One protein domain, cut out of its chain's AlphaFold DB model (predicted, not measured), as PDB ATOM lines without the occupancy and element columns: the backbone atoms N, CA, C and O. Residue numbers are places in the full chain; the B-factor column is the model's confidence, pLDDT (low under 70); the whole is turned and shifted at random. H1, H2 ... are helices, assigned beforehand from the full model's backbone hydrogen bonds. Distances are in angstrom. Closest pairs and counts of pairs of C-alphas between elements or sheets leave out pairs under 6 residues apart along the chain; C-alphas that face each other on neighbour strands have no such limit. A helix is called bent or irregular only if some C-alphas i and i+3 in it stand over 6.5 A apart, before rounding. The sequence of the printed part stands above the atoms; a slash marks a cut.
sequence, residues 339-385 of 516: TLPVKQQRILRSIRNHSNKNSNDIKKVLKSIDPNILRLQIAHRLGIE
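What this domain is: This is residues 339 to 385 of the 516 residues of an uncharacterized protein of Dracunculus medinensis (UniProt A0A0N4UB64). Three helices lie in a flat, open hook: H1 makes one arm, the printed part turns back at residues 356 to 358, and H2 and then H3 follow one another along the other arm. H1 and H2 form a helical hairpin that meets near its turn, while H3 has no helix beside it and its residues 377 to 382 stick out, with Gly 383 after them. The printed part has 47 residues with three named helices, in the order H1, H2, H3, and no named strand; the class is all helix, with 36 residues in the helices. The whole is loose, with a radius of gyration of the C-alphas of 12.6 A, and the C-alphas span 39 by 21 by 9 A.

How they stand to each other: H1, residues 342 to 355, and H2, residues 359 to 368, touch, with 6 pairs of C-alphas within 8 A. The closest C-alphas of the two are those of Ser 355 and Ile 362, 5.8 A apart. H1 touches H2 with residues 351 to 355 alone. The two run opposite ways at a shallow tilt of 33 degrees, only just short of steep, and they are a helical hairpin with a tight link of 3 residues. H3, residues 371 to 382, follows H2 after a tight link of 2 residues, yet H2 and H3 are apart. H1 and H3 are apart too. In H1 and H3 every O i to N i+4 pair is within hydrogen-bond range; in H2 it is 4 of 6.

Where its parts are: After residues 339 to 341, H1 begins with C-alpha 342 at (102.492, 111.509, 86.576) and measures 19.6 A from first to last C-alpha over its 14 residues. H2 begins with C-alpha 359 at (84.698, 127.659, 80.061) and measures 14.9 A over 10 residues. H3 measures 16.2 A over 12 residues and ends with C-alpha 382 at (103.861, 101.830, 72.854). No helix is bent or irregular.

The domain as a whole: The two C-alphas farthest apart are those of Lys 357 and Glu 385, 39.4 A apart. The first and last printed C-alphas, those of Thr 339 and Glu 385, are 23.0 A apart. Residues 377 to 383, of which 377 to 382 belong to H3, stand free. The printed part has no cut, and neither link is long. The mean pLDDT of the printed part is 84.5, that of H2 is 80, and no printed residue is under 70.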
ATOM      1  N   THR A 339      95.855 103.760  84.784       84.42
ATOM      2  CA  THR A 339      97.085 104.134  85.501       84.42
ATOM      3  C   THR A 339      97.894 105.197  84.751       84.42
ATOM      4  O   THR A 339      99.015 104.985  84.290       84.42
ATOM      5  N   LEU A 340      97.322 106.398  84.637       85.88
ATOM      6  CA  LEU A 340      97.944 107.545  83.975       85.88
ATOM      7  C   LEU A 340      99.289 107.914  84.637       85.88
ATOM      8  O   LEU A 340      99.308 108.256  85.825       85.88
ATOM      9  N   PRO A 341     100.415 107.942  83.895       88.70
ATOM     10  CA  PRO A 341     101.695 108.404  84.419       88.70
ATOM     11  C   PRO A 341     101.653 109.864  84.888       88.70
ATOM     12  O   PRO A 341     100.929 110.693  84.333       88.70
ATOM     13  N   VAL A 342     102.506 110.214  85.856       88.32
ATOM     14  CA  VAL A 342     102.492 111.509  86.576       88.32
ATOM     15  C   VAL A 342     102.418 112.742  85.657       88.32
ATOM     16  O   VAL A 342     101.709 113.693  85.980       88.32
ATOM     17  N   LYS A 343     103.080 112.734  84.486       88.47
ATOM     18  CA  LYS A 343     102.972 113.824  83.491       88.47
ATOM     19  C   LYS A 343     101.527 114.021  82.988       88.47
ATOM     20  O   LYS A 343     101.036 115.145  83.002       88.47
ATOM     21  N   GLN A 344     100.825 112.947  82.620       88.05
ATOM     22  CA  GLN A 344      99.421 113.004  82.187       88.05
ATOM     23  C   GLN A 344      98.483 113.365  83.346       88.05
ATOM     24  O   GLN A 344      97.572 114.165  83.157       88.05
ATOM     25  N   GLN A 345      98.748 112.884  84.570       91.50
ATOM     26  CA  GLN A 345      97.990 113.334  85.746       91.50
ATOM     27  C   GLN A 345      98.127 114.842  85.986       91.50
ATOM     28  O   GLN A 345      97.136 115.495  86.294       91.50
ATOM     29  N   ARG A 346      99.331 115.415  85.845       90.26
ATOM     30  CA  ARG A 346      99.547 116.869  85.977       90.26
ATOM     31  C   ARG A 346      98.771 117.650  84.910       90.26
ATOM     32  O   ARG A 346      98.145 118.649  85.251       90.26
ATOM     33  N   ILE A 347      98.744 117.164  83.666       87.35
ATOM     34  CA  ILE A 347      97.956 117.760  82.573       87.35
ATOM     35  C   ILE A 347      96.451 117.707  82.889       87.35
ATOM     36  O   ILE A 347      95.794 118.742  82.841       87.35
ATOM     37  N   LEU A 348      95.903 116.559  83.311       89.36
ATOM     38  CA  LEU A 348      94.485 116.466  83.693       89.36
ATOM     39  C   LEU A 348      94.132 117.315  84.925       89.36
ATOM     40  O   LEU A 348      93.064 117.921  84.955       89.36
ATOM     41  N   ARG A 349      95.019 117.405  85.929       90.88
ATOM     42  CA  ARG A 349      94.833 118.308  87.081       90.88
ATOM     43  C   ARG A 349      94.815 119.774  86.635       90.88
ATOM     44  O   ARG A 349      93.965 120.520  87.104       90.88
ATOM     45  N   SER A 350      95.685 120.168  85.702       86.68
ATOM     46  CA  SER A 350      95.660 121.501  85.081       86.68
ATOM     47  C   SER A 350      94.328 121.758  84.364       86.68
ATOM     48  O   SER A 350      93.609 122.684  84.735       86.68
ATOM     49  N   ILE A 351      93.926 120.879  83.433       85.48
ATOM     50  CA  ILE A 351      92.648 120.980  82.703       85.48
ATOM     51  C   ILE A 351      91.466 121.117  83.674       85.48
ATOM     52  O   ILE A 351      90.657 122.027  83.519       85.48
ATOM     53  N   ARG A 352      91.391 120.278  84.717       87.86
ATOM     54  CA  ARG A 352      90.329 120.332  85.737       87.86
ATOM     55  C   ARG A 352      90.337 121.652  86.521       87.86
ATOM     56  O   ARG A 352      89.280 122.238  86.741       87.86
ATOM     57  N   ASN A 353      91.516 122.151  86.894       87.45
ATOM     58  CA  ASN A 353      91.667 123.411  87.626       87.45
ATOM     59  C   ASN A 353      91.307 124.649  86.781       87.45
ATOM     60  O   ASN A 353      90.843 125.640  87.344       87.45
ATOM     61  N   HIS A 354      91.490 124.598  85.457       81.80
ATOM     62  CA  HIS A 354      91.042 125.648  84.532       81.80
ATOM     63  C   HIS A 354      89.550 125.520  84.181       81.80
ATOM     64  O   HIS A 354      88.842 126.527  84.152       81.80
ATOM     65  N   SER A 355      89.045 124.294  84.005       79.33
ATOM     66  CA  SER A 355      87.633 124.005  83.709       79.33
ATOM     67  C   SER A 355      86.676 124.559  84.766       79.33
ATOM     68  O   SER A 355      85.594 125.023  84.421       79.33
ATOM     69  N   ASN A 356      87.081 124.557  86.039       76.85
ATOM     70  CA  ASN A 356      86.295 125.126  87.136       76.85
ATOM     71  C   ASN A 356      86.324 126.667  87.200       76.85
ATOM     72  O   ASN A 356      85.637 127.235  88.047       76.85
ATOM     73  N   LYS A 357      87.146 127.351  86.389       73.04
ATOM     74  CA  LYS A 357      87.395 128.800  86.518       73.04
ATOM     75  C   LYS A 357      86.833 129.642  85.378       73.04
ATOM     76  O   LYS A 357      86.344 130.727  85.661       73.04
ATOM     77  N   ASN A 358      86.864 129.159  84.134       72.49
ATOM     78  CA  ASN A 358      86.118 129.724  83.001       72.49
ATOM     79  C   ASN A 358      86.045 128.705  81.853       72.49
ATOM     80  O   ASN A 358      87.066 128.157  81.440       72.49
ATOM     81  N   SER A 359      84.869 128.527  81.244       71.98
ATOM     82  CA  SER A 359      84.698 127.659  80.061       71.98
ATOM     83  C   SER A 359      85.563 128.097  78.868       71.98
ATOM     84  O   SER A 359      86.067 127.264  78.112       71.98
ATOM     85  N   ASN A 360      85.811 129.404  78.738       72.42
ATOM     86  CA  ASN A 360      86.684 129.981  77.715       72.42
ATOM     87  C   ASN A 360      88.157 129.554  77.851       72.42
ATOM     88  O   ASN A 360      88.855 129.465  76.840       72.42
ATOM     89  N   ASP A 361      88.633 129.243  79.061       74.93
ATOM     90  CA  ASP A 361      90.020 128.809  79.263       74.93
ATOM     91  C   ASP A 361      90.232 127.346  78.851       74.93
ATOM     92  O   ASP A 361      91.324 127.002  78.405       74.93
ATOM     93  N   ILE A 362      89.188 126.503  78.849       77.78
ATOM     94  CA  ILE A 362      89.264 125.135  78.301       77.78
ATOM     95  C   ILE A 362      89.674 125.180  76.820       77.78
ATOM     96  O   ILE A 362      90.551 124.429  76.397       77.78
ATOM     97  N   LYS A 363      89.119 126.119  76.037       82.07
ATOM     98  CA  LYS A 363      89.497 126.314  74.625       82.07
ATOM     99  C   LYS A 363      90.947 126.790  74.457       82.07
ATOM    100  O   LYS A 363      91.568 126.443  73.456       82.07
ATOM    101  N   LYS A 364      91.510 127.537  75.418       83.37
ATOM    102  CA  LYS A 364      92.941 127.904  75.422       83.37
ATOM    103  C   LYS A 364      93.822 126.703  75.770       83.37
ATOM    104  O   LYS A 364      94.790 126.444  75.065       83.37
ATOM    105  N   VAL A 365      93.462 125.940  76.805       77.87
ATOM    106  CA  VAL A 365      94.220 124.752  77.231       77.87
ATOM    107  C   VAL A 365      94.223 123.683  76.136       77.87
ATOM    108  O   VAL A 365      95.287 123.161  75.816       77.87
ATOM    109  N   LEU A 366      93.088 123.426  75.476       81.90
ATOM    110  CA  LEU A 366      93.026 122.529  74.315       81.90
ATOM    111  C   LEU A 366      93.897 123.020  73.146       81.90
ATOM    112  O   LEU A 366      94.595 122.214  72.546       81.90
ATOM    113  N   LYS A 367      93.939 124.332  72.865       87.64
ATOM    114  CA  LYS A 367      94.861 124.913  71.866       87.64
ATOM    115  C   LYS A 367      96.343 124.840  72.264       87.64
ATOM    116  O   LYS A 367      97.193 124.906  71.387       87.64
ATOM    117  N   SER A 368      96.657 124.713  73.556       85.40
ATOM    118  CA  SER A 368      98.036 124.571  74.059       85.40
ATOM    119  C   SER A 368      98.556 123.126  74.065       85.40
ATOM    120  O   SER A 368      99.744 122.903  74.287       85.40
ATOM    121  N   ILE A 369      97.684 122.139  73.829       85.90
ATOM    122  CA  ILE A 369      98.044 120.721  73.750       85.90
ATOM    123  C   ILE A 369      98.084 120.334  72.273       85.90
ATOM    124  O   ILE A 369      97.048 120.053  71.675       85.90
ATOM    125  N   ASP A 370      99.281 120.296  71.686       88.83
ATOM    126  CA  ASP A 370      99.461 119.777  70.328       88.83
ATOM    127  C   ASP A 370      99.111 118.269  70.298       88.83
ATOM    128  O   ASP A 370      99.786 117.461  70.959       88.83
ATOM    129  N   PRO A 371      98.068 117.857  69.547       87.06
ATOM    130  CA  PRO A 371      97.654 116.460  69.477       87.06
ATOM    131  C   PRO A 371      98.710 115.573  68.808       87.06
ATOM    132  O   PRO A 371      98.766 114.380  69.104       87.06
ATOM    133  N   ASN A 372      99.573 116.123  67.951       87.93
ATOM    134  CA  ASN A 372     100.634 115.377  67.282       87.93
ATOM    135  C   ASN A 372     101.791 115.079  68.238       87.93
ATOM    136  O   ASN A 372     102.268 113.947  68.279       87.93
ATOM    137  N   ILE A 373     102.183 116.045  69.081       87.62
ATOM    138  CA  ILE A 373     103.156 115.807  70.162       87.62
ATOM    139  C   ILE A 373     102.611 114.761  71.144       87.62
ATOM    140  O   ILE A 373     103.350 113.870  71.571       87.62
ATOM    141  N   LEU A 374     101.314 114.812  71.476       84.91
ATOM    142  CA  LEU A 374     100.685 113.807  72.337       84.91
ATOM    143  C   LEU A 374     100.655 112.414  71.679       84.91
ATOM    144  O   LEU A 374     101.025 111.436  72.330       84.91
ATOM    145  N   ARG A 375     100.287 112.318  70.393       86.18
ATOM    146  CA  ARG A 375     100.341 111.073  69.602       86.18
ATOM    147  C   ARG A 375     101.756 110.498  69.553       86.18
ATOM    148  O   ARG A 375     101.930 109.322  69.856       86.18
ATOM    149  N   LEU A 376     102.769 111.320  69.279       88.16
ATOM    150  CA  LEU A 376     104.172 110.897  69.230       88.16
ATOM    151  C   LEU A 376     104.668 110.387  70.598       88.16
ATOM    152  O   LEU A 376     105.344 109.362  70.670       88.16
ATOM    153  N   GLN A 377     104.273 111.037  71.702       85.85
ATOM    154  CA  GLN A 377     104.568 110.557  73.061       85.85
ATOM    155  C   GLN A 377     103.870 109.230  73.400       85.85
ATOM    156  O   GLN A 377     104.421 108.435  74.164       85.85
ATOM    157  N   ILE A 378     102.672 108.978  72.865       85.65
ATOM    158  CA  ILE A 378     101.959 107.704  73.030       85.65
ATOM    159  C   ILE A 378     102.631 106.611  72.185       85.65
ATOM    160  O   ILE A 378     102.972 105.562  72.724       85.65
ATOM    161  N   ALA A 379     102.916 106.876  70.910       87.28
ATOM    162  CA  ALA A 379     103.601 105.958  70.001       87.28
ATOM    163  C   ALA A 379     104.970 105.503  70.532       87.28
ATOM    164  O   ALA A 379     105.217 104.302  70.664       87.28
ATOM    165  N   HIS A 380     105.815 106.448  70.960       85.83
ATOM    166  CA  HIS A 380     107.116 106.150  71.568       85.83
ATOM    167  C   HIS A 380     106.980 105.298  72.846       85.83
ATOM    168  O   HIS A 380     107.839 104.465  73.134       85.83
ATOM    169  N   ARG A 381     105.901 105.460  73.625       81.91
ATOM    170  CA  ARG A 381     105.623 104.620  74.808       81.91
ATOM    171  C   ARG A 381     105.078 103.238  74.463       81.91
ATOM    172  O   ARG A 381     105.286 102.303  75.227       81.91
ATOM    173  N   LEU A 382     104.377 103.106  73.341       85.81
ATOM    174  CA  LEU A 382     103.861 101.830  72.854       85.81
ATOM    175  C   LEU A 382     104.935 100.981  72.154       85.81
ATOM    176  O   LEU A 382     104.700  99.786  71.964       85.81
ATOM    177  N   GLY A 383     106.094 101.559  71.824       89.41
ATOM    178  CA  GLY A 383     107.157 100.912  71.048       89.41
ATOM    179  C   GLY A 383     106.952 101.024  69.534       89.41
ATOM    180  O   GLY A 383     107.444 100.182  68.787       89.41
ATOM    181  N   ILE A 384     106.193 102.028  69.078       88.25
ATOM    182  CA  ILE A 384     105.983 102.301  67.653       88.25
ATOM    183  C   ILE A 384     107.117 103.205  67.164       88.25
ATOM    184  O   ILE A 384     107.025 104.434  67.169       88.25
ATOM    185  N   GLU A 385     108.218 102.572  66.775       83.27
ATOM    186  CA  GLU A 385     109.277 103.215  66.002       83.27
ATOM    187  C   GLU A 385     108.734 103.621  64.623       83.27
ATOM    188  O   GLU A 385     108.011 102.855  63.986       83.27
TER     189      GLU A 385